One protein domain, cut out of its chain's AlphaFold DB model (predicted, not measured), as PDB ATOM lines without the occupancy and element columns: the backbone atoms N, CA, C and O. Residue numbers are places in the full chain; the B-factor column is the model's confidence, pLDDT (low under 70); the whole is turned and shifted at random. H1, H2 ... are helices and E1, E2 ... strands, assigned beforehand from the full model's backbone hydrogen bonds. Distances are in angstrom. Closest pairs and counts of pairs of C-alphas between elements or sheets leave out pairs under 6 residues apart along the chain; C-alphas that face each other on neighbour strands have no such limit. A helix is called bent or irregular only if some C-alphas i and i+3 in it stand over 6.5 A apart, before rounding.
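This is residues 378 to 557 of the 559 residues of an uncharacterized protein of Ralstonia solanacearum (strain Po82) (UniProt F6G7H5). A small, twisted sheet of five strands makes the core, with H3 and H4 over one face and H2 over the other, and the whole is drawn out lengthwise. H5 and H6 lie side by side at one far end, H7 folds back to pack beside H2, and H1 with the loop 386 to 402 lies toward the opposite end. The 180 printed residues include seven named helices and five named strands, in the order E1 E2 H1 E3 H2 E4 H3 E5 H4 H5 H6 H7, and the class is mixed, helices and strands. The sheet is mixed too, in the order E2 E1 E4 E3 E5. The whole is compact, with a radius of gyration of the C-alphas of 16.4 A, and spans 52 by 30 by 30 A.

Begin at E1, residues 382 to 385, and look for E2, residues 403 to 405: they form a hairpin, antiparallel at 143 degrees, with N 382 and O 405 2.8 A apart. E1 is also antiparallel, at 153 degrees, to E4, residues 447 to 449, where N 385 and O 447 are 2.8 A apart. E4 is parallel, at 27 degrees, to E3, residues 423 to 427, with N 427 and O 448 2.9 A apart. E3 is parallel, at 22 degrees, to E5, residues 471 to 474, with N 426 and O 473 2.7 A apart. The sheet is only just strongly twisted, its C-alphas up to 4.5 A off the best plane. H2, residues 430 to 443, is on one face at a height over the sheet of 8.7 A; with E3 and E4 it makes a strand-helix-strand unit, two parallel neighbour strands with a helix between, whose crossover is right-handed. On the opposite face, H3, residues 456 to 467, is at a height of 7.1 A, over E1. E4, H3 and E5 form a split unit, with E3 between its strands, and its crossover is right-handed. H4, residues 480 to 493, is on the same face as H3, over E5; they only just touch, with 3 pairs of C-alphas within 8 A, the closest being Leu 466 and Trp 493 at 6.7 A. H1, residues 407 to 412, is not on the sheet; it touches residues 456 to 461 of H3 alone, closest at the C-alphas of Leu 407 and Ala 457, 4.5 A. With E2 and E3 it makes another split unit, E1 and E4 between the strands, with a right-handed crossover. H5, residues 502 to 511, touches H6, residues 532 to 539, at a shallow tilt of 30 degrees; their closest C-alphas, Ala 502 and Leu 532, are 4.1 A apart. H7, residues 545 to 555, touches residues 431 to 436 of H2 alone, at a shallow tilt of 19 degrees, the same way; their closest C-alphas are those of Leu 432 and Glu 546, 6.0 A. In H1, H3, H4, H5 and H6 every O i to N i+4 pair is within hydrogen-bond range; in H2 8 of 10 are, in H7 4 of 7.

Find C-alpha 382 at (128.428, 121.838, 177.543), where E1 begins. H4 runs 19.9 A from C-alpha 480 at (114.662, 105.302, 185.851), H2 18.1 A and H3 16.4 A. H2 and H7 are irregular: C-alphas 439 and 442 are 9.6 A apart, and C-alphas 547 and 550 7.9 A. H7 ends at C-alpha 555 at (122.029, 107.229, 162.466).

The two farthest C-alphas, those of Gln 392 and Arg 516, are 53.3 A apart. The printed part has no cut; the links E1 to E2 and H5 to H6 are long. Mean pLDDT of the printed part is 91.3, with residues 391 to 396 and 513 to 516 under 70.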
ATOM      1  N   LEU A 378     132.363 128.700 184.519       87.44
ATOM      2  CA  LEU A 378     133.339 127.771 183.948       87.44
ATOM      3  C   LEU A 378     133.126 126.328 184.428       87.44
ATOM      4  O   LEU A 378     133.797 125.424 183.939       87.44
ATOM      5  N   ALA A 379     132.216 126.099 185.378       84.81
ATOM      6  CA  ALA A 379     131.883 124.758 185.833       84.81
ATOM      7  C   ALA A 379     130.872 124.097 184.891       84.81
ATOM      8  O   ALA A 379     129.965 124.765 184.396       84.81
ATOM      9  N   ARG A 380     131.020 122.778 184.699       87.44
ATOM     10  CA  ARG A 380     130.142 121.930 183.871       87.44
ATOM     11  C   ARG A 380     129.857 122.543 182.484       87.44
ATOM     12  O   ARG A 380     128.706 122.854 182.182       87.44
ATOM     13  N   PRO A 381     130.893 122.783 181.658       93.69
ATOM     14  CA  PRO A 381     130.689 123.250 180.290       93.69
ATOM     15  C   PRO A 381     129.882 122.229 179.473       93.69
ATOM     16  O   PRO A 381     129.937 121.032 179.743       93.69
ATOM     17  N   ALA A 382     129.160 122.703 178.460       95.00
ATOM     18  CA  ALA A 382     128.428 121.838 177.543       95.00
ATOM     19  C   ALA A 382     129.395 121.185 176.549       95.00
ATOM     20  O   ALA A 382     130.176 121.887 175.904       95.00
ATOM     21  N   LEU A 383     129.338 119.860 176.435       96.88
ATOM     22  CA  LEU A 383     130.131 119.084 175.488       96.88
ATOM     23  C   LEU A 383     129.373 118.959 174.163       96.88
ATOM     24  O   LEU A 383     128.174 118.678 174.150       96.88
ATOM     25  N   MET A 384     130.061 119.192 173.050       96.25
ATOM     26  CA  MET A 384     129.476 119.121 171.714       96.25
ATOM     27  C   MET A 384     130.473 118.615 170.671       96.25
ATOM     28  O   MET A 384     131.687 118.647 170.882       96.25
ATOM     29  N   LEU A 385     129.938 118.174 169.537       96.25
ATOM     30  CA  LEU A 385     130.670 117.712 168.368       96.25
ATOM     31  C   LEU A 385     129.989 118.250 167.104       96.25
ATOM     32  O   LEU A 385     128.772 118.153 166.952       96.25
ATOM     33  N   ASN A 386     130.783 118.813 166.190       94.75
ATOM     34  CA  ASN A 386     130.355 119.246 164.852       94.75
ATOM     35  C   ASN A 386     129.113 120.159 164.807       94.75
ATOM     36  O   ASN A 386     128.401 120.177 163.803       94.75
ATOM     37  N   LEU A 387     128.848 120.953 165.853       93.75
ATOM     38  CA  LEU A 387     127.785 121.956 165.784       93.75
ATOM     39  C   LEU A 387     128.119 122.994 164.699       93.75
ATOM     40  O   LEU A 387     129.229 123.531 164.697       93.75
ATOM     41  N   PRO A 388     127.197 123.304 163.775       90.69
ATOM     42  CA  PRO A 388     127.456 124.274 162.726       90.69
ATOM     43  C   PRO A 388     127.168 125.698 163.222       90.69
ATOM     44  O   PRO A 388     126.144 125.979 163.854       90.69
ATOM     45  N   ILE A 389     128.069 126.620 162.897       88.69
ATOM     46  CA  ILE A 389     127.935 128.057 163.157       88.69
ATOM     47  C   ILE A 389     128.020 128.845 161.858       88.69
ATOM     48  O   ILE A 389     128.669 128.426 160.902       88.69
ATOM     49  N   LEU A 390     127.378 130.006 161.833       83.25
ATOM     50  CA  LEU A 390     127.508 130.957 160.738       83.25
ATOM     51  C   LEU A 390     128.932 131.541 160.737       83.25
ATOM     52  O   LEU A 390     129.437 131.958 161.779       83.25
ATOM     53  N   GLU A 391     129.555 131.602 159.555       64.44
ATOM     54  CA  GLU A 391     130.976 131.940 159.316       64.44
ATOM     55  C   GLU A 391     131.447 133.299 159.882       64.44
ATOM     56  O   GLU A 391     132.638 133.599 159.896       64.44
ATOM     57  N   GLN A 392     130.535 134.137 160.375       56.34
ATOM     58  CA  GLN A 392     130.820 135.480 160.887       56.34
ATOM     59  C   GLN A 392     131.344 135.503 162.339       56.34
ATOM     60  O   GLN A 392     131.521 136.583 162.904       56.34
ATOM     61  N   VAL A 393     131.603 134.343 162.961       58.47
ATOM     62  CA  VAL A 393     132.021 134.229 164.372       58.47
ATOM     63  C   VAL A 393     133.431 133.639 164.490       58.47
ATOM     64  O   VAL A 393     133.743 132.609 163.908       58.47
ATOM     65  N   THR A 394     134.287 134.247 165.319       54.28
ATOM     66  CA  THR A 394     135.676 133.817 165.604       54.28
ATOM     67  C   THR A 394     135.796 132.532 166.441       54.28
ATOM     68  O   THR A 394     136.870 132.232 166.962       54.28
ATOM     69  N   ALA A 395     134.707 131.792 166.647       61.12
ATOM     70  CA  ALA A 395     134.721 130.549 167.405       61.12
ATOM     71  C   ALA A 395     135.073 129.402 166.453       61.12
ATOM     72  O   ALA A 395     134.212 128.905 165.748       61.12
ATOM     73  N   SER A 396     136.338 128.992 166.407       68.19
ATOM     74  CA  SER A 396     136.738 127.809 165.641       68.19
ATOM     75  C   SER A 396     136.898 126.636 166.600       68.19
ATOM     76  O   SER A 396     137.816 126.631 167.419       68.19
ATOM     77  N   TRP A 397     136.021 125.643 166.500       84.94
ATOM     78  CA  TRP A 397     136.319 124.281 166.950       84.94
ATOM     79  C   TRP A 397     136.858 123.463 165.778       84.94
ATOM     80  O   TRP A 397     136.707 123.845 164.616       84.94
ATOM     81  N   ILE A 398     137.547 122.368 166.089       89.38
ATOM     82  CA  ILE A 398     138.110 121.468 165.083       89.38
ATOM     83  C   ILE A 398     137.009 120.483 164.685       89.38
ATOM     84  O   ILE A 398     136.445 119.805 165.538       89.38
ATOM     85  N   ALA A 399     136.687 120.417 163.392       90.06
ATOM     86  CA  ALA A 399     135.713 119.454 162.894       90.06
ATOM     87  C   ALA A 399     136.182 118.022 163.198       90.06
ATOM     88  O   ALA A 399     137.305 117.645 162.865       90.06
ATOM     89  N   GLY A 400     135.303 117.236 163.810       92.94
ATOM     90  CA  GLY A 400     135.553 115.872 164.256       92.94
ATOM     91  C   GLY A 400     136.136 115.731 165.655       92.94
ATOM     92  O   GLY A 400     136.173 114.611 166.146       92.94
ATOM     93  N   GLU A 401     136.523 116.825 166.308       95.44
ATOM     94  CA  GLU A 401     137.027 116.793 167.681       95.44
ATOM     95  C   GLU A 401     135.968 117.323 168.659       95.44
ATOM     96  O   GLU A 401     135.383 118.387 168.413       95.44
ATOM     97  N   PRO A 402     135.727 116.632 169.788       96.12
ATOM     98  CA  PRO A 402     134.857 117.131 170.843       96.12
ATOM     99  C   PRO A 402     135.323 118.487 171.385       96.12
ATOM    100  O   PRO A 402     136.511 118.716 171.622       96.12
ATOM    101  N   ALA A 403     134.378 119.387 171.641       94.56
ATOM    102  CA  ALA A 403     134.656 120.718 172.164       94.56
ATOM    103  C   ALA A 403     133.712 121.089 173.313       94.56
ATOM    104  O   ALA A 403     132.561 120.663 173.374       94.56
ATOM    105  N   TYR A 404     134.213 121.927 174.221       94.44
ATOM    106  CA  TYR A 404     133.477 122.401 175.389       94.44
ATOM    107  C   TYR A 404     133.066 123.866 175.234       94.44
ATOM    108  O   TYR A 404     133.889 124.726 174.911       94.44
ATOM    109  N   LEU A 405     131.804 124.161 175.539       93.25
ATOM    110  CA  LEU A 405     131.247 125.508 175.593       93.25
ATOM    111  C   LEU A 405     130.909 125.869 177.037       93.25
ATOM    112  O   LEU A 405     130.018 125.295 177.663       93.25
ATOM    113  N   SER A 406     131.624 126.850 177.582       93.44
ATOM    114  CA  SER A 406     131.324 127.391 178.910       93.44
ATOM    115  C   SER A 406     130.018 128.192 178.906       93.44
ATOM    116  O   SER A 406     129.662 128.824 177.906       93.44
ATOM    117  N   LEU A 407     129.349 128.269 180.061       92.19
ATOM    118  CA  LEU A 407     128.194 129.153 180.234       92.19
ATOM    119  C   LEU A 407     128.563 130.610 179.910       92.19
ATOM    120  O   LEU A 407     127.777 131.339 179.305       92.19
ATOM    121  N   ARG A 408     129.790 131.022 180.258       91.69
ATOM    122  CA  ARG A 408     130.328 132.343 179.917       91.69
ATOM    123  C   ARG A 408     130.255 132.627 178.416       91.69
ATOM    124  O   ARG A 408     129.789 133.701 178.043       91.69
ATOM    125  N   GLN A 409     130.730 131.706 177.574       90.62
ATOM    126  CA  GLN A 409     130.698 131.872 176.116       90.62
ATOM    127  C   GLN A 409     129.258 131.963 175.616       90.62
ATOM    128  O   GLN A 409     128.923 132.908 174.908       90.62
ATOM    129  N   LEU A 410     128.398 131.045 176.065       91.50
ATOM    130  CA  LEU A 410     126.997 130.974 175.649       91.50
ATOM    131  C   LEU A 410     126.193 132.227 176.023       91.50
ATOM    132  O   LEU A 410     125.298 132.604 175.278       91.50
ATOM    133  N   VAL A 411     126.498 132.889 177.142       90.31
ATOM    134  CA  VAL A 411     125.758 134.082 177.599       90.31
ATOM    135  C   VAL A 411     126.378 135.391 177.099       90.31
ATOM    136  O   VAL A 411     125.645 136.316 176.757       90.31
ATOM    137  N   ARG A 412     127.715 135.514 177.068       88.00
ATOM    138  CA  ARG A 412     128.396 136.771 176.684       88.00
ATOM    139  C   ARG A 412     128.483 136.963 175.181       88.00
ATOM    140  O   ARG A 412     128.354 138.086 174.703       88.00
ATOM    141  N   THR A 413     128.761 135.879 174.472       86.12
ATOM    142  CA  THR A 413     129.059 135.899 173.042       86.12
ATOM    143  C   THR A 413     128.414 134.670 172.395       86.12
ATOM    144  O   THR A 413     129.134 133.787 171.924       86.12
ATOM    145  N   PRO A 414     127.068 134.561 172.438       87.75
ATOM    146  CA  PRO A 414     126.359 133.389 171.933       87.75
ATOM    147  C   PRO A 414     126.732 133.132 170.466       87.75
ATOM    148  O   PRO A 414     126.648 134.061 169.654       87.75
ATOM    149  N   PRO A 415     127.141 131.903 170.102       89.12
ATOM    150  CA  PRO A 415     127.391 131.563 168.710       89.12
ATOM    151  C   PRO A 415     126.117 131.697 167.872       89.12
ATOM    152  O   PRO A 415     125.015 131.383 168.324       89.12
ATOM    153  N   ALA A 416     126.267 132.146 166.629       90.25
ATOM    154  CA  ALA A 416     125.164 132.190 165.682       90.25
ATOM    155  C   ALA A 416     125.020 130.808 165.022       90.25
ATOM    156  O   ALA A 416     125.773 130.474 164.110       90.25
ATOM    157  N   TRP A 417     124.100 129.988 165.527       93.31
ATOM    158  CA  TRP A 417     123.938 128.594 165.104       93.31
ATOM    159  C   TRP A 417     123.353 128.472 163.692       93.31
ATOM    160  O   TRP A 417     122.304 129.042 163.390       93.31
ATOM    161  N   ALA A 418     123.995 127.675 162.836       93.00
ATOM    162  CA  ALA A 418     123.553 127.392 161.469       93.00
ATOM    163  C   ALA A 418     122.749 126.078 161.407       93.00
ATOM    164  O   ALA A 418     123.084 125.162 160.665       93.00
ATOM    165  N   VAL A 419     121.709 125.976 162.241       93.94
ATOM    166  CA  VAL A 419     120.962 124.726 162.512       93.94
ATOM    167  C   VAL A 419     119.479 124.798 162.146       93.94
ATOM    168  O   VAL A 419     118.702 123.934 162.546       93.94
ATOM    169  N   LYS A 420     119.055 125.829 161.409       95.19
ATOM    170  CA  LYS A 420     117.647 126.000 161.044       95.19
ATOM    171  C   LYS A 420     117.148 124.785 160.258       95.19
ATOM    172  O   LYS A 420     117.696 124.469 159.206       95.19
ATOM    173  N   ASP A 421     116.111 124.131 160.777       92.50
ATOM    174  CA  ASP A 421     115.517 122.911 160.230       92.50
ATOM    175  C   ASP A 421     116.528 121.754 160.056       92.50
ATOM    176  O   ASP A 421     116.276 120.812 159.298       92.50
ATOM    177  N   ALA A 422     117.662 121.792 160.761       93.25
ATOM    178  CA  ALA A 422     118.675 120.743 160.747       93.25
ATOM    179  C   ALA A 422     118.481 119.783 161.936       93.25
ATOM    180  O   ALA A 422     118.090 120.232 163.022       93.25
ATOM    181  N   PRO A 423     118.743 118.475 161.761       96.25
ATOM    182  CA  PRO A 423     118.800 117.551 162.884       96.25
ATOM    183  C   PRO A 423     120.027 117.857 163.752       96.25
ATOM    184  O   PRO A 423     121.142 117.983 163.245       96.25
ATOM    185  N   VAL A 424     119.816 117.970 165.061       97.69
ATOM    186  CA  VAL A 424     120.883 117.997 166.067       97.69
ATOM    187  C   VAL A 424     120.580 116.908 167.081       97.69
ATOM    188  O   VAL A 424     119.507 116.889 167.686       97.69
ATOM    189  N   PHE A 425     121.524 115.999 167.252       98.25
ATOM    190  CA  PHE A 425     121.394 114.880 168.167       98.25
ATOM    191  C   PHE A 425     121.863 115.287 169.559       98.25
ATOM    192  O   PHE A 425     122.748 116.131 169.726       98.25
ATOM    193  N   VAL A 426     121.242 114.702 170.569       98.19
ATOM    194  CA  VAL A 426     121.511 114.942 171.978       98.19
ATOM    195  C   VAL A 426     121.631 113.584 172.655       98.19
ATOM    196  O   VAL A 426     120.694 112.794 172.594       98.19
ATOM    197  N   CYS A 427     122.775 113.323 173.272       97.31
ATOM    198  CA  CYS A 427     123.019 112.120 174.057       97.31
ATOM    199  C   CYS A 427     123.210 112.461 175.530       97.31
ATOM    200  O   CYS A 427     123.576 113.591 175.881       97.31
ATOM    201  N   GLU A 428     122.983 111.487 176.399       95.06
ATOM    202  CA  GLU A 428     123.241 111.671 177.819       95.06
ATOM    203  C   GLU A 428     124.725 111.510 178.142       95.06
ATOM    204  O   GLU A 428     125.307 112.354 178.830       95.06
ATOM    205  N   ASN A 429     125.353 110.467 177.605       93.06
ATOM    206  CA  ASN A 429     126.639 109.973 178.052       93.06
ATOM    207  C   ASN A 429     127.794 110.531 177.197       93.06
ATOM    208  O   ASN A 429     127.774 110.447 175.960       93.06
ATOM    209  N   PRO A 430     128.854 111.082 177.819       94.38
ATOM    210  CA  PRO A 430     130.020 111.574 177.088       94.38
ATOM    211  C   PRO A 430     130.766 110.473 176.318       94.38
ATOM    212  O   PRO A 430     131.411 110.773 175.309       94.38
ATOM    213  N   ASN A 431     130.667 109.209 176.740       94.69
ATOM    214  CA  ASN A 431     131.291 108.085 176.045       94.69
ATOM    215  C   ASN A 431     130.691 107.877 174.652       94.69
ATOM    216  O   ASN A 431     131.444 107.620 173.714       94.69
ATOM    217  N   LEU A 432     129.374 108.050 174.477       95.06
ATOM    218  CA  LEU A 432     128.756 107.945 173.153       95.06
ATOM    219  C   LEU A 432     129.303 109.016 172.203       95.06
ATOM    220  O   LEU A 432     129.633 108.722 171.052       95.06
ATOM    221  N   LEU A 433     129.472 110.246 172.695       95.94
ATOM    222  CA  LEU A 433     130.059 111.334 171.915       95.94
ATOM    223  C   LEU A 433     131.520 111.047 171.542       95.94
ATOM    224  O   LEU A 433     131.915 111.308 170.405       95.94
ATOM    225  N   ALA A 434     132.308 110.480 172.460       96.38
ATOM    226  CA  ALA A 434     133.679 110.053 172.173       96.38
ATOM    227  C   ALA A 434     133.720 108.958 171.090       96.38
ATOM    228  O   ALA A 434     134.468 109.080 170.123       96.38
ATOM    229  N   ILE A 435     132.851 107.945 171.184       95.81
ATOM    230  CA  ILE A 435     132.723 106.886 170.171       95.81
ATOM    231  C   ILE A 435     132.338 107.480 168.804       95.81
ATOM    232  O   ILE A 435     132.884 107.073 167.774       95.81
ATOM    233  N   ALA A 436     131.419 108.451 168.775       96.38
ATOM    234  CA  ALA A 436     131.008 109.133 167.550       96.38
ATOM    235  C   ALA A 436     132.161 109.928 166.917       96.38
ATOM    236  O   ALA A 436     132.373 109.847 165.703       96.38
ATOM    237  N   ALA A 437     132.941 110.643 167.732       96.44
ATOM    238  CA  ALA A 437     134.131 111.358 167.282       96.44
ATOM    239  C   ALA A 437     135.179 110.398 166.691       96.44
ATOM    240  O   ALA A 437     135.626 110.610 165.564       96.44
ATOM    241  N   ASP A 438     135.488 109.296 167.378       96.75
ATOM    242  CA  ASP A 438     136.488 108.319 166.928       96.75
ATOM    243  C   ASP A 438     136.092 107.622 165.616       96.75
ATOM    244  O   ASP A 438     136.924 107.403 164.730       96.75
ATOM    245  N   ARG A 439     134.811 107.257 165.466       96.25
ATOM    246  CA  ARG A 439     134.332 106.479 164.308       96.25
ATOM    247  C   ARG A 439     133.989 107.344 163.097       96.25
ATOM    248  O   ARG A 439     134.220 106.932 161.956       96.25
ATOM    249  N   LEU A 440     133.408 108.522 163.317       96.69
ATOM    250  CA  LEU A 440     132.864 109.363 162.247       96.69
ATOM    251  C   LEU A 440     133.655 110.660 162.041       96.69
ATOM    252  O   LEU A 440     133.682 111.179 160.918       96.69
ATOM    253  N   GLY A 441     134.325 111.171 163.076       95.56
ATOM    254  CA  GLY A 441     135.094 112.412 163.032       95.56
ATOM    255  C   GLY A 441     134.280 113.563 162.444       95.56
ATOM    256  O   GLY A 441     133.123 113.783 162.802       95.56
ATOM    257  N   ALA A 442     134.856 114.292 161.486       94.75
ATOM    258  CA  ALA A 442     134.208 115.437 160.839       94.75
ATOM    259  C   ALA A 442     132.933 115.085 160.047       94.75
ATOM    260  O   ALA A 442     132.205 115.985 159.639       94.75
ATOM    261  N   ARG A 443     132.665 113.794 159.803       95.12
ATOM    262  CA  ARG A 443     131.439 113.333 159.138       95.12
ATOM    263  C   ARG A 443     130.290 113.090 160.113       95.12
ATOM    264  O   ARG A 443     129.179 112.879 159.647       95.12
ATOM    265  N   CYS A 444     130.539 113.081 161.425       96.50
ATOM    266  CA  CYS A 444     129.476 112.916 162.413       96.50
ATOM    267  C   CYS A 444     128.467 114.059 162.288       96.50
ATOM    268  O   CYS A 444     128.871 115.227 162.237       96.50
ATOM    269  N   ALA A 445     127.176 113.730 162.299       96.25
ATOM    270  CA  ALA A 445     126.113 114.709 162.457       96.25
ATOM    271  C   ALA A 445     126.310 115.543 163.746       96.25
ATOM    272  O   ALA A 445     126.985 115.087 164.678       96.25
ATOM    273  N   PRO A 446     125.740 116.759 163.825       96.62
ATOM    274  CA  PRO A 446     125.880 117.612 165.000       96.62
ATOM    275  C   PRO A 446     125.342 116.919 166.258       96.62
ATOM    276  O   PRO A 446     124.180 116.507 166.281       96.62
ATOM    277  N   LEU A 447     126.169 116.817 167.300       97.50
ATOM    278  CA  LEU A 447     125.864 116.082 168.531       97.50
ATOM    279  C   LEU A 447     126.182 116.933 169.768       97.50
ATOM    280  O   LEU A 447     127.202 117.622 169.825       97.50
ATOM    281  N   VAL A 448     125.309 116.884 170.770       97.69
ATOM    282  CA  VAL A 448     125.462 117.552 172.070       97.69
ATOM    283  C   VAL A 448     125.317 116.520 173.178       97.69
ATOM    284  O   VAL A 448     124.434 115.678 173.111       97.69
ATOM    285  N   CYS A 449     126.140 116.603 174.217       97.00
ATOM    286  CA  CYS A 449     126.036 115.728 175.380       97.00
ATOM    287  C   CYS A 449     125.506 116.500 176.597       97.00
ATOM    288  O   CYS A 449     125.955 117.621 176.883       97.00
ATOM    289  N   THR A 450     124.536 115.919 177.310       93.25
ATOM    290  CA  THR A 450     123.980 116.520 178.529       93.25
ATOM    291  C   THR A 450     124.785 116.204 179.786       93.25
ATOM    292  O   THR A 450     124.766 117.034 180.697       93.25
ATOM    293  N   ASP A 451     125.531 115.092 179.802       90.75
ATOM    294  CA  ASP A 451     126.312 114.593 180.945       90.75
ATOM    295  C   ASP A 451     125.423 114.481 182.197       90.75
ATOM    296  O   ASP A 451     125.572 115.210 183.192       90.75
ATOM    297  N   GLY A 452     124.392 113.638 182.061       90.25
ATOM    298  CA  GLY A 452     123.276 113.497 182.995       90.25
ATOM    299  C   GLY A 452     122.238 114.622 182.881       90.25
ATOM    300  O   GLY A 452     121.974 115.166 181.803       90.25
ATOM    301  N   MET A 453     121.638 115.002 184.019       90.44
ATOM    302  CA  MET A 453     120.653 116.090 184.092       90.44
ATOM    303  C   MET A 453     121.269 117.424 183.616       90.44
ATOM    304  O   MET A 453     122.231 117.897 184.240       90.44
ATOM    305  N   PRO A 454     120.694 118.091 182.585       90.94
ATOM    306  CA  PRO A 454     121.267 119.301 182.003       90.94
ATOM    307  C   PRO A 454     121.547 120.397 183.038       90.94
ATOM    308  O   PRO A 454     120.632 120.869 183.725       90.94
ATOM    309  N   ALA A 455     122.803 120.839 183.111       90.31
ATOM    310  CA  ALA A 455     123.244 121.993 183.895       90.31
ATOM    311  C   ALA A 455     123.047 123.314 183.130       90.31
ATOM    312  O   ALA A 455     122.555 123.336 182.001       90.31
ATOM    313  N   ALA A 456     123.411 124.445 183.742       89.81
ATOM    314  CA  ALA A 456     123.159 125.772 183.167       89.81
ATOM    315  C   ALA A 456     123.743 125.964 181.748       89.81
ATOM    316  O   ALA A 456     123.092 126.582 180.906       89.81
ATOM    317  N   ALA A 457     124.936 125.428 181.453       92.44
ATOM    318  CA  ALA A 457     125.546 125.542 180.123       92.44
ATOM    319  C   ALA A 457     124.778 124.729 179.067       92.44
ATOM    320  O   ALA A 457     124.427 125.260 178.016       92.44
ATOM    321  N   GLN A 458     124.446 123.471 179.367       94.81
ATOM    322  CA  GLN A 458     123.655 122.587 178.508       94.81
ATOM    323  C   GLN A 458     122.265 123.183 178.262       94.81
ATOM    324  O   GLN A 458     121.814 123.256 177.122       94.81
ATOM    325  N   ARG A 459     121.614 123.699 179.311       94.62
ATOM    326  CA  ARG A 459     120.314 124.379 179.212       94.62
ATOM    327  C   ARG A 459     120.377 125.602 178.303       94.62
ATOM    328  O   ARG A 459     119.492 125.782 177.465       94.62
ATOM    329  N   ALA A 460     121.416 126.429 178.445       93.69
ATOM    330  CA  ALA A 460     121.629 127.586 177.582       93.69
ATOM    331  C   ALA A 460     121.849 127.162 176.122       93.69
ATOM    332  O   ALA A 460     121.201 127.712 175.234       93.69
ATOM    333  N   LEU A 461     122.691 126.152 175.876       96.19
ATOM    334  CA  LEU A 461     122.969 125.630 174.538       96.19
ATOM    335  C   LEU A 461     121.709 125.061 173.868       96.19
ATOM    336  O   LEU A 461     121.344 125.517 172.789       96.19
ATOM    337  N   LEU A 462     121.001 124.134 174.519       97.06
ATOM    338  CA  LEU A 462     119.778 123.522 173.978       97.06
ATOM    339  C   LEU A 462     118.690 124.570 173.697       97.06
ATOM    340  O   LEU A 462     118.008 124.507 172.676       97.06
ATOM    341  N   THR A 463     118.568 125.587 174.557       95.25
ATOM    342  CA  THR A 463     117.633 126.705 174.340       95.25
ATOM    343  C   THR A 463     118.020 127.534 173.116       95.25
ATOM    344  O   THR A 463     117.152 127.902 172.326       95.25
ATOM    345  N   GLN A 464     119.311 127.820 172.928       95.38
ATOM    346  CA  GLN A 464     119.787 128.549 171.751       95.38
ATOM    347  C   GLN A 464     119.588 127.751 170.460       95.38
ATOM    348  O   GLN A 464     119.152 128.330 169.469       95.38
ATOM    349  N   LEU A 465     119.852 126.441 170.475       96.75
ATOM    350  CA  LEU A 465     119.641 125.560 169.324       96.75
ATOM    351  C   LEU A 465     118.159 125.478 168.943       96.75
ATOM    352  O   LEU A 465     117.816 125.648 167.773       96.75
ATOM    353  N   LEU A 466     117.271 125.312 169.930       95.62
ATOM    354  CA  LEU A 466     115.823 125.334 169.716       95.62
ATOM    355  C   LEU A 466     115.361 126.670 169.112       95.62
ATOM    356  O   LEU A 466     114.627 126.682 168.128       95.62
ATOM    357  N   HIS A 467     115.809 127.804 169.664       94.25
ATOM    358  CA  HIS A 467     115.467 129.129 169.131       94.25
ATOM    359  C   HIS A 467     116.064 129.393 167.739       94.25
ATOM    360  O   HIS A 467     115.474 130.140 166.960       94.25
ATOM    361  N   ALA A 468     117.200 128.776 167.407       94.88
ATOM    362  CA  ALA A 468     117.791 128.808 166.070       94.88
ATOM    363  C   ALA A 468     117.068 127.888 165.064       94.88
ATOM    364  O   ALA A 468     117.399 127.902 163.877       94.88
ATOM    365  N   GLY A 469     116.067 127.121 165.512       95.75
ATOM    366  CA  GLY A 469     115.235 126.263 164.671       95.75
ATOM    367  C   GLY A 469     115.768 124.843 164.480       95.75
ATOM    368  O   GLY A 469     115.373 124.197 163.513       95.75
ATOM    369  N   ALA A 470     116.657 124.353 165.351       97.00
ATOM    370  CA  ALA A 470     117.111 122.963 165.308       97.00
ATOM    371  C   ALA A 470     115.970 121.979 165.609       97.00
ATOM    372  O   ALA A 470     115.141 122.223 166.490       97.00
ATOM    373  N   ARG A 471     115.978 120.821 164.940       97.38
ATOM    374  CA  ARG A 471     115.204 119.647 165.366       97.38
ATOM    375  C   ARG A 471     116.077 118.805 166.286       97.38
ATOM    376  O   ARG A 471     117.031 118.188 165.824       97.38
ATOM    377  N   LEU A 472     115.765 118.825 167.578       98.12
ATOM    378  CA  LEU A 472     116.523 118.092 168.588       98.12
ATOM    379  C   LEU A 472     116.054 116.638 168.656       98.12
ATOM    380  O   LEU A 472     114.855 116.392 168.775       98.12
ATOM    381  N   TYR A 473     116.994 115.701 168.618       98.12
ATOM    382  CA  TYR A 473     116.761 114.262 168.755       98.12
ATOM    383  C   TYR A 473     117.488 113.773 170.001       98.12
ATOM    384  O   TYR A 473     118.698 113.943 170.073       98.12
ATOM    385  N   TYR A 474     116.780 113.230 170.988       98.25
ATOM    386  CA  TYR A 474     117.366 112.865 172.280       98.25
ATOM    387  C   TYR A 474     117.391 111.350 172.493       98.25
ATOM    388  O   TYR A 474     116.366 110.689 172.308       98.25
ATOM    389  N   HIS A 475     118.537 110.844 172.942       97.69
ATOM    390  CA  HIS A 475     118.717 109.509 173.504       97.69
ATOM    391  C   HIS A 475     119.366 109.617 174.894       97.69
ATOM    392  O   HIS A 475     120.038 110.608 175.195       97.69
ATOM    393  N   GLY A 476     119.120 108.615 175.733       95.75
ATOM    394  CA  GLY A 476     119.710 108.459 177.057       95.75
ATOM    395  C   GLY A 476     119.551 107.020 177.540       95.75
ATOM    396  O   GLY A 476     119.042 106.173 176.801       95.75
ATOM    397  N   ASP A 477     119.967 106.754 178.773       94.38
ATOM    398  CA  ASP A 477     119.959 105.404 179.336       94.38
ATOM    399  C   ASP A 477     118.525 104.860 179.511       94.38
ATOM    400  O   ASP A 477     117.581 105.590 179.838       94.38
ATOM    401  N   PHE A 478     118.351 103.547 179.326       94.69
ATOM    402  CA  PHE A 478     117.120 102.849 179.704       94.69
ATOM    403  C   PHE A 478     117.174 102.428 181.174       94.69
ATOM    404  O   PHE A 478     117.240 101.241 181.501       94.69
ATOM    405  N   ASP A 479     117.100 103.411 182.059       93.44
ATOM    406  CA  ASP A 479     116.893 103.248 183.494       93.44
ATOM    407  C   ASP A 479     115.958 104.349 184.031       93.44
ATOM    408  O   ASP A 479     115.506 105.231 183.294       93.44
ATOM    409  N   TRP A 480     115.580 104.294 185.311       92.88
ATOM    410  CA  TRP A 480     114.662 105.302 185.851       92.88
ATOM    411  C   TRP A 480     115.261 106.716 185.900       92.88
ATOM    412  O   TRP A 480     114.535 107.658 185.562       92.88
ATOM    413  N   PRO A 481     116.532 106.928 186.295       90.31
ATOM    414  CA  PRO A 481     117.185 108.236 186.181       90.31
ATOM    415  C   PRO A 481     117.216 108.795 184.747       90.31
ATOM    416  O   PRO A 481     116.803 109.942 184.539       90.31
ATOM    417  N   GLY A 482     117.604 107.990 183.764       92.12
ATOM    418  CA  GLY A 482     117.642 108.305 182.337       92.12
ATOM    419  C   GLY A 482     116.259 108.659 181.802       92.12
ATOM    420  O   GLY A 482     116.083 109.703 181.173       92.12
ATOM    421  N   LEU A 483     115.212 107.915 182.181       94.31
ATOM    422  CA  LEU A 483     113.823 108.271 181.855       94.31
ATOM    423  C   LEU A 483     113.404 109.630 182.447       94.31
ATOM    424  O   LEU A 483     112.675 110.391 181.799       94.31
ATOM    425  N   ARG A 484     113.859 109.988 183.658       93.00
ATOM    426  CA  ARG A 484     113.603 111.323 184.239       93.00
ATOM    427  C   ARG A 484     114.310 112.421 183.441       93.00
ATOM    428  O   ARG A 484     113.711 113.478 183.216       93.00
ATOM    429  N   ILE A 485     115.544 112.188 182.997       92.88
ATOM    430  CA  ILE A 485     116.298 113.137 182.166       92.88
ATOM    431  C   ILE A 485     115.626 113.285 180.799       92.88
ATOM    432  O   ILE A 485     115.347 114.412 180.384       92.88
ATOM    433  N   ALA A 486     115.262 112.177 180.158       95.00
ATOM    434  CA  ALA A 486     114.533 112.147 178.897       95.00
ATOM    435  C   ALA A 486     113.221 112.934 178.980       95.00
ATOM    436  O   ALA A 486     112.981 113.836 178.175       95.00
ATOM    437  N   ASN A 487     112.408 112.678 180.011       94.19
ATOM    438  CA  ASN A 487     111.181 113.427 180.276       94.19
ATOM    439  C   ASN A 487     111.450 114.932 180.386       94.19
ATOM    440  O   ASN A 487     110.735 115.737 179.783       94.19
ATOM    441  N   HIS A 488     112.482 115.321 181.141       91.88
ATOM    442  CA  HIS A 488     112.871 116.723 181.305       91.88
ATOM    443  C   HIS A 488     113.280 117.352 179.966       91.88
ATOM    444  O   HIS A 488     112.814 118.447 179.633       91.88
ATOM    445  N   VAL A 489     114.112 116.668 179.175       94.50
ATOM    446  CA  VAL A 489     114.627 117.174 177.895       94.50
ATOM    447  C   VAL A 489     113.520 117.292 176.845       94.50
ATOM    448  O   VAL A 489     113.363 118.351 176.228       94.50
ATOM    449  N   ILE A 490     112.709 116.246 176.688       94.75
ATOM    450  CA  ILE A 490     111.597 116.185 175.732       94.75
ATOM    451  C   ILE A 490     110.564 117.269 176.048       94.75
ATOM    452  O   ILE A 490     110.181 118.029 175.159       94.75
ATOM    453  N   ARG A 491     110.157 117.420 177.313       92.69
ATOM    454  CA  ARG A 491     109.181 118.453 177.706       92.69
ATOM    455  C   ARG A 491     109.731 119.868 177.535       92.69
ATOM    456  O   ARG A 491     109.027 120.744 177.034       92.69
ATOM    457  N   THR A 492     110.979 120.103 177.942       90.50
ATOM    458  CA  THR A 492     111.551 121.460 177.987       90.50
ATOM    459  C   THR A 492     111.937 121.973 176.602       90.50
ATOM    460  O   THR A 492     111.653 123.131 176.282       90.50
ATOM    461  N   TRP A 493     112.569 121.134 175.773       94.94
ATOM    462  CA  TRP A 493     113.086 121.540 174.459       94.94
ATOM    463  C   TRP A 493     112.379 120.888 173.274       94.94
ATOM    464  O   TRP A 493     112.820 121.069 172.142       94.94
ATOM    465  N   ARG A 494     111.268 120.176 173.508       94.56
ATOM    466  CA  ARG A 494     110.488 119.495 172.457       94.56
ATOM    467  C   ARG A 494     111.351 118.540 171.629       94.56
ATOM    468  O   ARG A 494     111.168 118.431 170.419       94.56
ATOM    469  N   ALA A 495     112.322 117.900 172.282       96.44
ATOM    470  CA  ALA A 495     113.178 116.922 171.637       96.44
ATOM    471  C   ALA A 495     112.359 115.694 171.217       96.44
ATOM    472  O   ALA A 495     111.419 115.295 171.904       96.44
ATOM    473  N   ILE A 496     112.722 115.111 170.083       97.31
ATOM    474  CA  ILE A 496     112.122 113.894 169.544       97.31
ATOM    475  C   ILE A 496     112.903 112.703 170.120       97.31
ATOM    476  O   ILE A 496     114.132 112.713 170.022       97.31
ATOM    477  N   PRO A 497     112.245 111.688 170.708       97.25
ATOM    478  CA  PRO A 497     112.930 110.480 171.161       97.25
ATOM    479  C   PRO A 497     113.655 109.806 169.992       97.25
ATOM    480  O   PRO A 497     113.066 109.571 168.936       97.25
ATOM    481  N   TRP A 498     114.933 109.499 170.175       97.00
ATOM    482  CA  TRP A 498     115.791 108.874 169.176       97.00
ATOM    483  C   TRP A 498     116.182 107.484 169.650       97.00
ATOM    484  O   TRP A 498     116.912 107.357 170.625       97.00
ATOM    485  N   ARG A 499     115.652 106.441 168.996       96.38
ATOM    486  CA  ARG A 499     115.818 105.032 169.410       96.38
ATOM    487  C   ARG A 499     115.559 104.802 170.906       96.38
ATOM    488  O   ARG A 499     116.305 104.096 171.574       96.38
ATOM    489  N   LEU A 500     114.531 105.458 171.436       96.69
ATOM    490  CA  LEU A 500     114.191 105.466 172.860       96.69
ATOM    491  C   LEU A 500     112.749 104.980 173.086       96.69
ATOM    492  O   LEU A 500     112.078 105.425 174.011       96.69
ATOM    493  N   ALA A 501     112.215 104.130 172.207       96.56
ATOM    494  CA  ALA A 501     110.885 103.537 172.350       96.56
ATOM    495  C   ALA A 501     110.946 102.151 173.017       96.56
ATOM    496  O   ALA A 501     112.010 101.539 173.131       96.56
ATOM    497  N   ALA A 502     109.787 101.609 173.398       97.00
ATOM    498  CA  ALA A 502     109.656 100.259 173.949       97.00
ATOM    499  C   ALA A 502     110.267  99.191 173.027       97.00
ATOM    500  O   ALA A 502     110.958  98.288 173.491       97.00
ATOM    501  N   SER A 503     110.080  99.325 171.710       96.44
ATOM    502  CA  SER A 503     110.667  98.411 170.727       96.44
ATOM    503  C   SER A 503     112.196  98.457 170.702       96.44
ATOM    504  O   SER A 503     112.831  97.426 170.480       96.44
ATOM    505  N   ASP A 504     112.783  99.636 170.924       96.44
ATOM    506  CA  ASP A 504     114.237  99.809 170.973       96.44
ATOM    507  C   ASP A 504     114.805  99.178 172.248       96.44
ATOM    508  O   ASP A 504     115.786  98.437 172.182       96.44
ATOM    509  N   TYR A 505     114.129  99.379 173.387       95.88
ATOM    510  CA  TYR A 505     114.466  98.726 174.654       95.88
ATOM    511  C   TYR A 505     114.425  97.197 174.536       95.88
ATOM    512  O   TYR A 505     115.395  96.517 174.865       95.88
ATOM    513  N   GLU A 506     113.334  96.634 174.014       94.69
ATOM    514  CA  GLU A 506     113.200  95.184 173.844       94.69
ATOM    515  C   GLU A 506     114.253  94.601 172.892       94.69
ATOM    516  O   GLU A 506     114.723  93.476 173.088       94.69
ATOM    517  N   ALA A 507     114.627  95.342 171.844       93.69
ATOM    518  CA  ALA A 507     115.711  94.950 170.950       93.69
ATOM    519  C   ALA A 507     117.063  94.947 171.681       93.69
ATOM    520  O   ALA A 507     117.829  93.991 171.541       93.69
ATOM    521  N   ALA A 508     117.326  95.964 172.503       92.44
ATOM    522  CA  ALA A 508     118.543  96.059 173.300       92.44
ATOM    523  C   ALA A 508     118.630  94.947 174.357       92.44
ATOM    524  O   ALA A 508     119.668  94.300 174.482       92.44
ATOM    525  N   VAL A 509     117.523  94.629 175.036       91.56
ATOM    526  CA  VAL A 509     117.438  93.513 175.994       91.56
ATOM    527  C   VAL A 509     117.750  92.167 175.331       91.56
ATOM    528  O   VAL A 509     118.420  91.331 175.931       91.56
ATOM    529  N   LYS A 510     117.303  91.941 174.088       89.00
ATOM    530  CA  LYS A 510     117.620  90.709 173.337       89.00
ATOM    531  C   LYS A 510     119.104  90.595 172.986       89.00
ATOM    532  O   LYS A 510     119.613  89.480 172.892       89.00
ATOM    533  N   ALA A 511     119.768  91.724 172.748       85.50
ATOM    534  CA  ALA A 511     121.192  91.783 172.432       85.50
ATOM    535  C   ALA A 511     122.081  91.786 173.688       85.50
ATOM    536  O   ALA A 511     123.259  91.429 173.605       85.50
ATOM    537  N   ALA A 512     121.530  92.167 174.844       79.44
ATOM    538  CA  ALA A 512     122.256  92.212 176.099       79.44
ATOM    539  C   ALA A 512     122.674  90.793 176.539       79.44
ATOM    540  O   ALA A 512     121.861  89.861 176.517       79.44
ATOM    541  N   PRO A 513     123.936  90.592 176.966       69.94
ATOM    542  CA  PRO A 513     124.344  89.337 177.588       69.94
ATOM    543  C   PRO A 513     123.485  89.070 178.834       69.94
ATOM    544  O   PRO A 513     122.923  89.998 179.400       69.94
ATOM    545  N   HIS A 514     123.355  87.810 179.265       60.09
ATOM    546  CA  HIS A 514     122.485  87.417 180.384       60.09
ATOM    547  C   HIS A 514     122.847  88.132 181.704       60.09
ATOM    548  O   HIS A 514     123.632  87.627 182.510       60.09
ATOM    549  N   VAL A 515     122.263  89.309 181.915       65.00
ATOM    550  CA  VAL A 515     122.443  90.177 183.081       65.00
ATOM    551  C   VAL A 515     121.363  89.854 184.117       65.00
ATOM    552  O   VAL A 515     120.241  89.458 183.791       65.00
ATOM    553  N   ARG A 516     121.728  89.937 185.402       68.75
ATOM    554  CA  ARG A 516     120.760  89.857 186.505       68.75
ATOM    555  C   ARG A 516     119.914  91.122 186.500       68.75
ATOM    556  O   ARG A 516     120.465  92.180 186.261       68.75
ATOM    557  N   ARG A 517     118.630  91.011 186.856       75.31
ATOM    558  CA  ARG A 517     117.775  92.184 187.082       75.31
ATOM    559  C   ARG A 517     118.482  93.205 187.975       75.31
ATOM    560  O   ARG A 517     118.873  92.856 189.091       75.31
ATOM    561  N   ASP A 518     118.650  94.408 187.453       82.19
ATOM    562  CA  ASP A 518     119.439  95.506 188.016       82.19
ATOM    563  C   ASP A 518     118.732  96.863 187.880       82.19
ATOM    564  O   ASP A 518     119.324  97.902 188.148       82.19
ATOM    565  N   LEU A 519     117.457  96.852 187.485       83.00
ATOM    566  CA  LEU A 519     116.627  98.045 187.443       83.00
ATOM    567  C   LEU A 519     116.191  98.449 188.863       83.00
ATOM    568  O   LEU A 519     115.703  97.612 189.625       83.00
ATOM    569  N   ASP A 520     116.353  99.732 189.188       78.56
ATOM    570  CA  ASP A 520     116.033 100.308 190.499       78.56
ATOM    571  C   ASP A 520     114.540 100.187 190.879       78.56
ATOM    572  O   ASP A 520     113.663  99.968 190.040       78.56
ATOM    573  N   GLU A 521     114.231 100.377 192.166       72.38
ATOM    574  CA  GLU A 521     112.860 100.248 192.691       72.38
ATOM    575  C   GLU A 521     111.980 101.483 192.434       72.38
ATOM    576  O   GLU A 521     110.762 101.356 192.324       72.38
ATOM    577  N   THR A 522     112.570 102.682 192.341       80.75
ATOM    578  CA  THR A 522     111.800 103.928 192.173       80.75
ATOM    579  C   THR A 522     111.556 104.207 190.700       80.75
ATOM    580  O   THR A 522     112.449 104.685 189.998       80.75
ATOM    581  N   ASP A 523     110.334 103.961 190.249       82.56
ATOM    582  CA  ASP A 523     109.967 104.042 188.843       82.56
ATOM    583  C   ASP A 523     109.885 105.478 188.285       82.56
ATOM    584  O   ASP A 523     109.986 106.499 188.986       82.56
ATOM    585  N   ALA A 524     109.778 105.541 186.956       86.88
ATOM    586  CA  ALA A 524     109.493 106.747 186.196       86.88
ATOM    587  C   ALA A 524     108.645 106.404 184.959       86.88
ATOM    588  O   ALA A 524     108.898 105.433 184.246       86.88
ATOM    589  N   VAL A 525     107.643 107.237 184.670       90.44
ATOM    590  CA  VAL A 525     106.783 107.073 183.488       90.44
ATOM    591  C   VAL A 525     107.438 107.721 182.270       90.44
ATOM    592  O   VAL A 525     107.726 108.917 182.306       90.44
ATOM    593  N   ALA A 526     107.624 106.976 181.182       91.56
ATOM    594  CA  ALA A 526     108.078 107.516 179.901       91.56
ATOM    595  C   ALA A 526     106.936 108.265 179.190       91.56
ATOM    596  O   ALA A 526     105.978 107.667 178.707       91.56
ATOM    597  N   VAL A 527     107.008 109.597 179.121       91.50
ATOM    598  CA  VAL A 527     105.863 110.416 178.658       91.50
ATOM    599  C   VAL A 527     105.641 110.372 177.150       91.50
ATOM    600  O   VAL A 527     104.604 110.820 176.668       91.50
ATOM    601  N   TRP A 528     106.633 109.892 176.405       93.75
ATOM    602  CA  TRP A 528     106.610 109.814 174.948       93.75
ATOM    603  C   TRP A 528     106.169 108.441 174.431       93.75
ATOM    604  O   TRP A 528     105.762 108.346 173.275       93.75
ATOM    605  N   ASP A 529     106.236 107.399 175.266       95.38
ATOM    606  CA  ASP A 529     105.840 106.036 174.914       95.38
ATOM    607  C   ASP A 529     105.223 105.317 176.131       95.38
ATOM    608  O   ASP A 529     105.947 104.917 177.048       95.38
ATOM    609  N   PRO A 530     103.893 105.104 176.149       94.06
ATOM    610  CA  PRO A 530     103.215 104.456 177.269       94.06
ATOM    611  C   PRO A 530     103.578 102.971 177.433       94.06
ATOM    612  O   PRO A 530     103.267 102.394 178.476       94.06
ATOM    613  N   LEU A 531     104.200 102.336 176.432       96.50
ATOM    614  CA  LEU A 531     104.583 100.922 176.478       96.50
ATOM    615  C   LEU A 531     105.978 100.697 177.073       96.50
ATOM    616  O   LEU A 531     106.273  99.583 177.507       96.50
ATOM    617  N   LEU A 532     106.820 101.734 177.152       95.75
ATOM    618  CA  LEU A 532     108.211 101.591 177.588       95.75
ATOM    619  C   LEU A 532     108.324 101.247 179.080       95.75
ATOM    620  O   LEU A 532     108.981 100.269 179.429       95.75
ATOM    621  N   THR A 533     107.645 101.989 179.960       93.50
ATOM    622  CA  THR A 533     107.664 101.717 181.411       93.50
ATOM    623  C   THR A 533     107.173 100.291 181.741       93.50
ATOM    624  O   THR A 533     107.877  99.580 182.461       93.50
ATOM    625  N   PRO A 534     106.042  99.795 181.187       93.81
ATOM    626  CA  PRO A 534     105.648  98.390 181.333       93.81
ATOM    627  C   PRO A 534     106.680  97.382 180.809       93.81
ATOM    628  O   PRO A 534     106.925  96.374 181.475       93.81
ATOM    629  N   ALA A 535     107.296  97.635 179.649       94.25
ATOM    630  CA  ALA A 535     108.325  96.755 179.093       94.25
ATOM    631  C   ALA A 535     109.550  96.669 180.021       94.25
ATOM    632  O   ALA A 535     110.028  95.570 180.319       94.25
ATOM    633  N   MET A 536     109.997  97.810 180.555       93.94
ATOM    634  CA  MET A 536     111.092  97.887 181.527       93.94
ATOM    635  C   MET A 536     110.769  97.144 182.825       93.94
ATOM    636  O   MET A 536     111.607  96.387 183.305       93.94
ATOM    637  N   HIS A 537     109.547  97.251 183.357       92.25
ATOM    638  CA  HIS A 537     109.126  96.437 184.506       92.25
ATOM    639  C   HIS A 537     109.089  94.935 184.196       92.25
ATOM    640  O   HIS A 537     109.469  94.120 185.040       92.25
ATOM    641  N   GLY A 538     108.628  94.555 183.001       91.19
ATOM    642  CA  GLY A 538     108.531  93.155 182.587       91.19
ATOM    643  C   GLY A 538     109.895  92.461 182.532       91.19
ATOM    644  O   GLY A 538     110.047  91.332 183.015       91.19
ATOM    645  N   HIS A 539     110.900  93.152 181.990       90.50
ATOM    646  CA  HIS A 539     112.264  92.636 181.884       90.50
ATOM    647  C   HIS A 539     113.085  92.857 183.166       90.50
ATOM    648  O   HIS A 539     113.765  91.931 183.623       90.50
ATOM    649  N   GLY A 540     112.964  94.032 183.788       90.06
ATOM    650  CA  GLY A 540     113.677  94.425 185.003       90.06
ATOM    651  C   GLY A 540     115.168  94.678 184.778       90.06
ATOM    652  O   GLY A 540     115.960  94.368 185.665       90.06
ATOM    653  N   LEU A 541     115.546  95.159 183.592       90.81
ATOM    654  CA  LEU A 541     116.938  95.381 183.190       90.81
ATOM    655  C   LEU A 541     117.193  96.855 182.879       90.81
ATOM    656  O   LEU A 541     116.409  97.454 182.137       90.81
ATOM    657  N   SER A 542     118.296  97.385 183.398       91.25
ATOM    658  CA  SER A 542     118.877  98.653 182.966       91.25
ATOM    659  C   SER A 542     119.736  98.435 181.716       91.25
ATOM    660  O   SER A 542     120.484  97.459 181.630       91.25
ATOM    661  N   ILE A 543     119.621  99.322 180.725       91.56
ATOM    662  CA  ILE A 543     120.480  99.302 179.534       91.56
ATOM    663  C   ILE A 543     121.155 100.664 179.386       91.56
ATOM    664  O   ILE A 543     120.492 101.659 179.107       91.56
ATOM    665  N   ALA A 544     122.480 100.678 179.528       91.00
ATOM    666  CA  ALA A 544     123.296 101.865 179.304       91.00
ATOM    667  C   ALA A 544     123.335 102.263 177.816       91.00
ATOM    668  O   ALA A 544     123.343 101.400 176.930       91.00
ATOM    669  N   GLU A 545     123.441 103.560 177.545       92.12
ATOM    670  CA  GLU A 545     123.507 104.166 176.212       92.12
ATOM    671  C   GLU A 545     124.662 103.579 175.375       92.12
ATOM    672  O   GLU A 545     124.510 103.354 174.170       92.12
ATOM    673  N   GLU A 546     125.802 103.219 175.982       89.56
ATOM    674  CA  GLU A 546     126.909 102.589 175.248       89.56
ATOM    675  C   GLU A 546     126.568 101.196 174.703       89.56
ATOM    676  O   GLU A 546     127.138 100.782 173.691       89.56
ATOM    677  N   ALA A 547     125.642 100.468 175.336       89.81
ATOM    678  CA  ALA A 547     125.254  99.126 174.898       89.81
ATOM    679  C   ALA A 547     124.501  99.145 173.557       89.81
ATOM    680  O   ALA A 547     124.510  98.156 172.824       89.81
ATOM    681  N   VAL A 548     123.887 100.281 173.218       92.75
ATOM    682  CA  VAL A 548     123.170 100.506 171.954       92.75
ATOM    683  C   VAL A 548     123.926 101.440 171.001       92.75
ATOM    684  O   VAL A 548     123.406 101.799 169.941       92.75
ATOM    685  N   ALA A 549     125.180 101.784 171.329       92.31
ATOM    686  CA  ALA A 549     125.984 102.750 170.585       92.31
ATOM    687  C   ALA A 549     126.091 102.418 169.093       92.31
ATOM    688  O   ALA A 549     125.975 103.318 168.272       92.31
ATOM    689  N   ASP A 550     126.265 101.151 168.709       92.62
ATOM    690  CA  ASP A 550     126.416 100.783 167.293       92.62
ATOM    691  C   ASP A 550     125.216 101.231 166.440       92.62
ATOM    692  O   ASP A 550     125.412 101.793 165.364       92.62
ATOM    693  N   GLY A 551     123.985 101.063 166.938       93.56
ATOM    694  CA  GLY A 551     122.778 101.516 166.241       93.56
ATOM    695  C   GLY A 551     122.651 103.040 166.198       93.56
ATOM    696  O   GLY A 551     122.239 103.594 165.181       93.56
ATOM    697  N   LEU A 552     123.048 103.721 167.275       95.56
ATOM    698  CA  LEU A 552     123.051 105.183 167.353       95.56
ATOM    699  C   LEU A 552     124.099 105.795 166.408       95.56
ATOM    700  O   LEU A 552     123.803 106.717 165.655       95.56
ATOM    701  N   ILE A 553     125.319 105.259 166.369       96.12
ATOM    702  CA  ILE A 553     126.379 105.766 165.488       96.12
ATOM    703  C   ILE A 553     125.987 105.660 164.008       96.12
ATOM    704  O   ILE A 553     126.344 106.544 163.229       96.12
ATOM    705  N   GLU A 554     125.245 104.626 163.601       95.19
ATOM    706  CA  GLU A 554     124.767 104.518 162.217       95.19
ATOM    707  C   GLU A 554     123.818 105.662 161.827       95.19
ATOM    708  O   GLU A 554     123.954 106.205 160.731       95.19
ATOM    709  N   ASP A 555     122.936 106.101 162.728       95.19
ATOM    710  CA  ASP A 555     122.029 107.229 162.466       95.19
ATOM    711  C   ASP A 555     122.755 108.588 162.430       95.19
ATOM    712  O   ASP A 555     122.259 109.541 161.830       95.19
ATOM    713  N   LEU A 556     123.937 108.686 163.055       96.12
ATOM    714  CA  LEU A 556     124.781 109.889 163.053       96.12
ATOM    715  C   LEU A 556     125.624 110.044 161.780       96.12
ATOM    716  O   LEU A 556     126.355 111.032 161.637       96.12
ATOM    717  N   ARG A 557     125.571 109.077 160.860       92.94
ATOM    718  CA  ARG A 557     126.243 109.186 159.563       92.94
ATOM    719  C   ARG A 557     125.578 110.276 158.713       92.94
ATOM    720  O   ARG A 557     124.371 110.492 158.811       92.94
TER     721      ARG A 557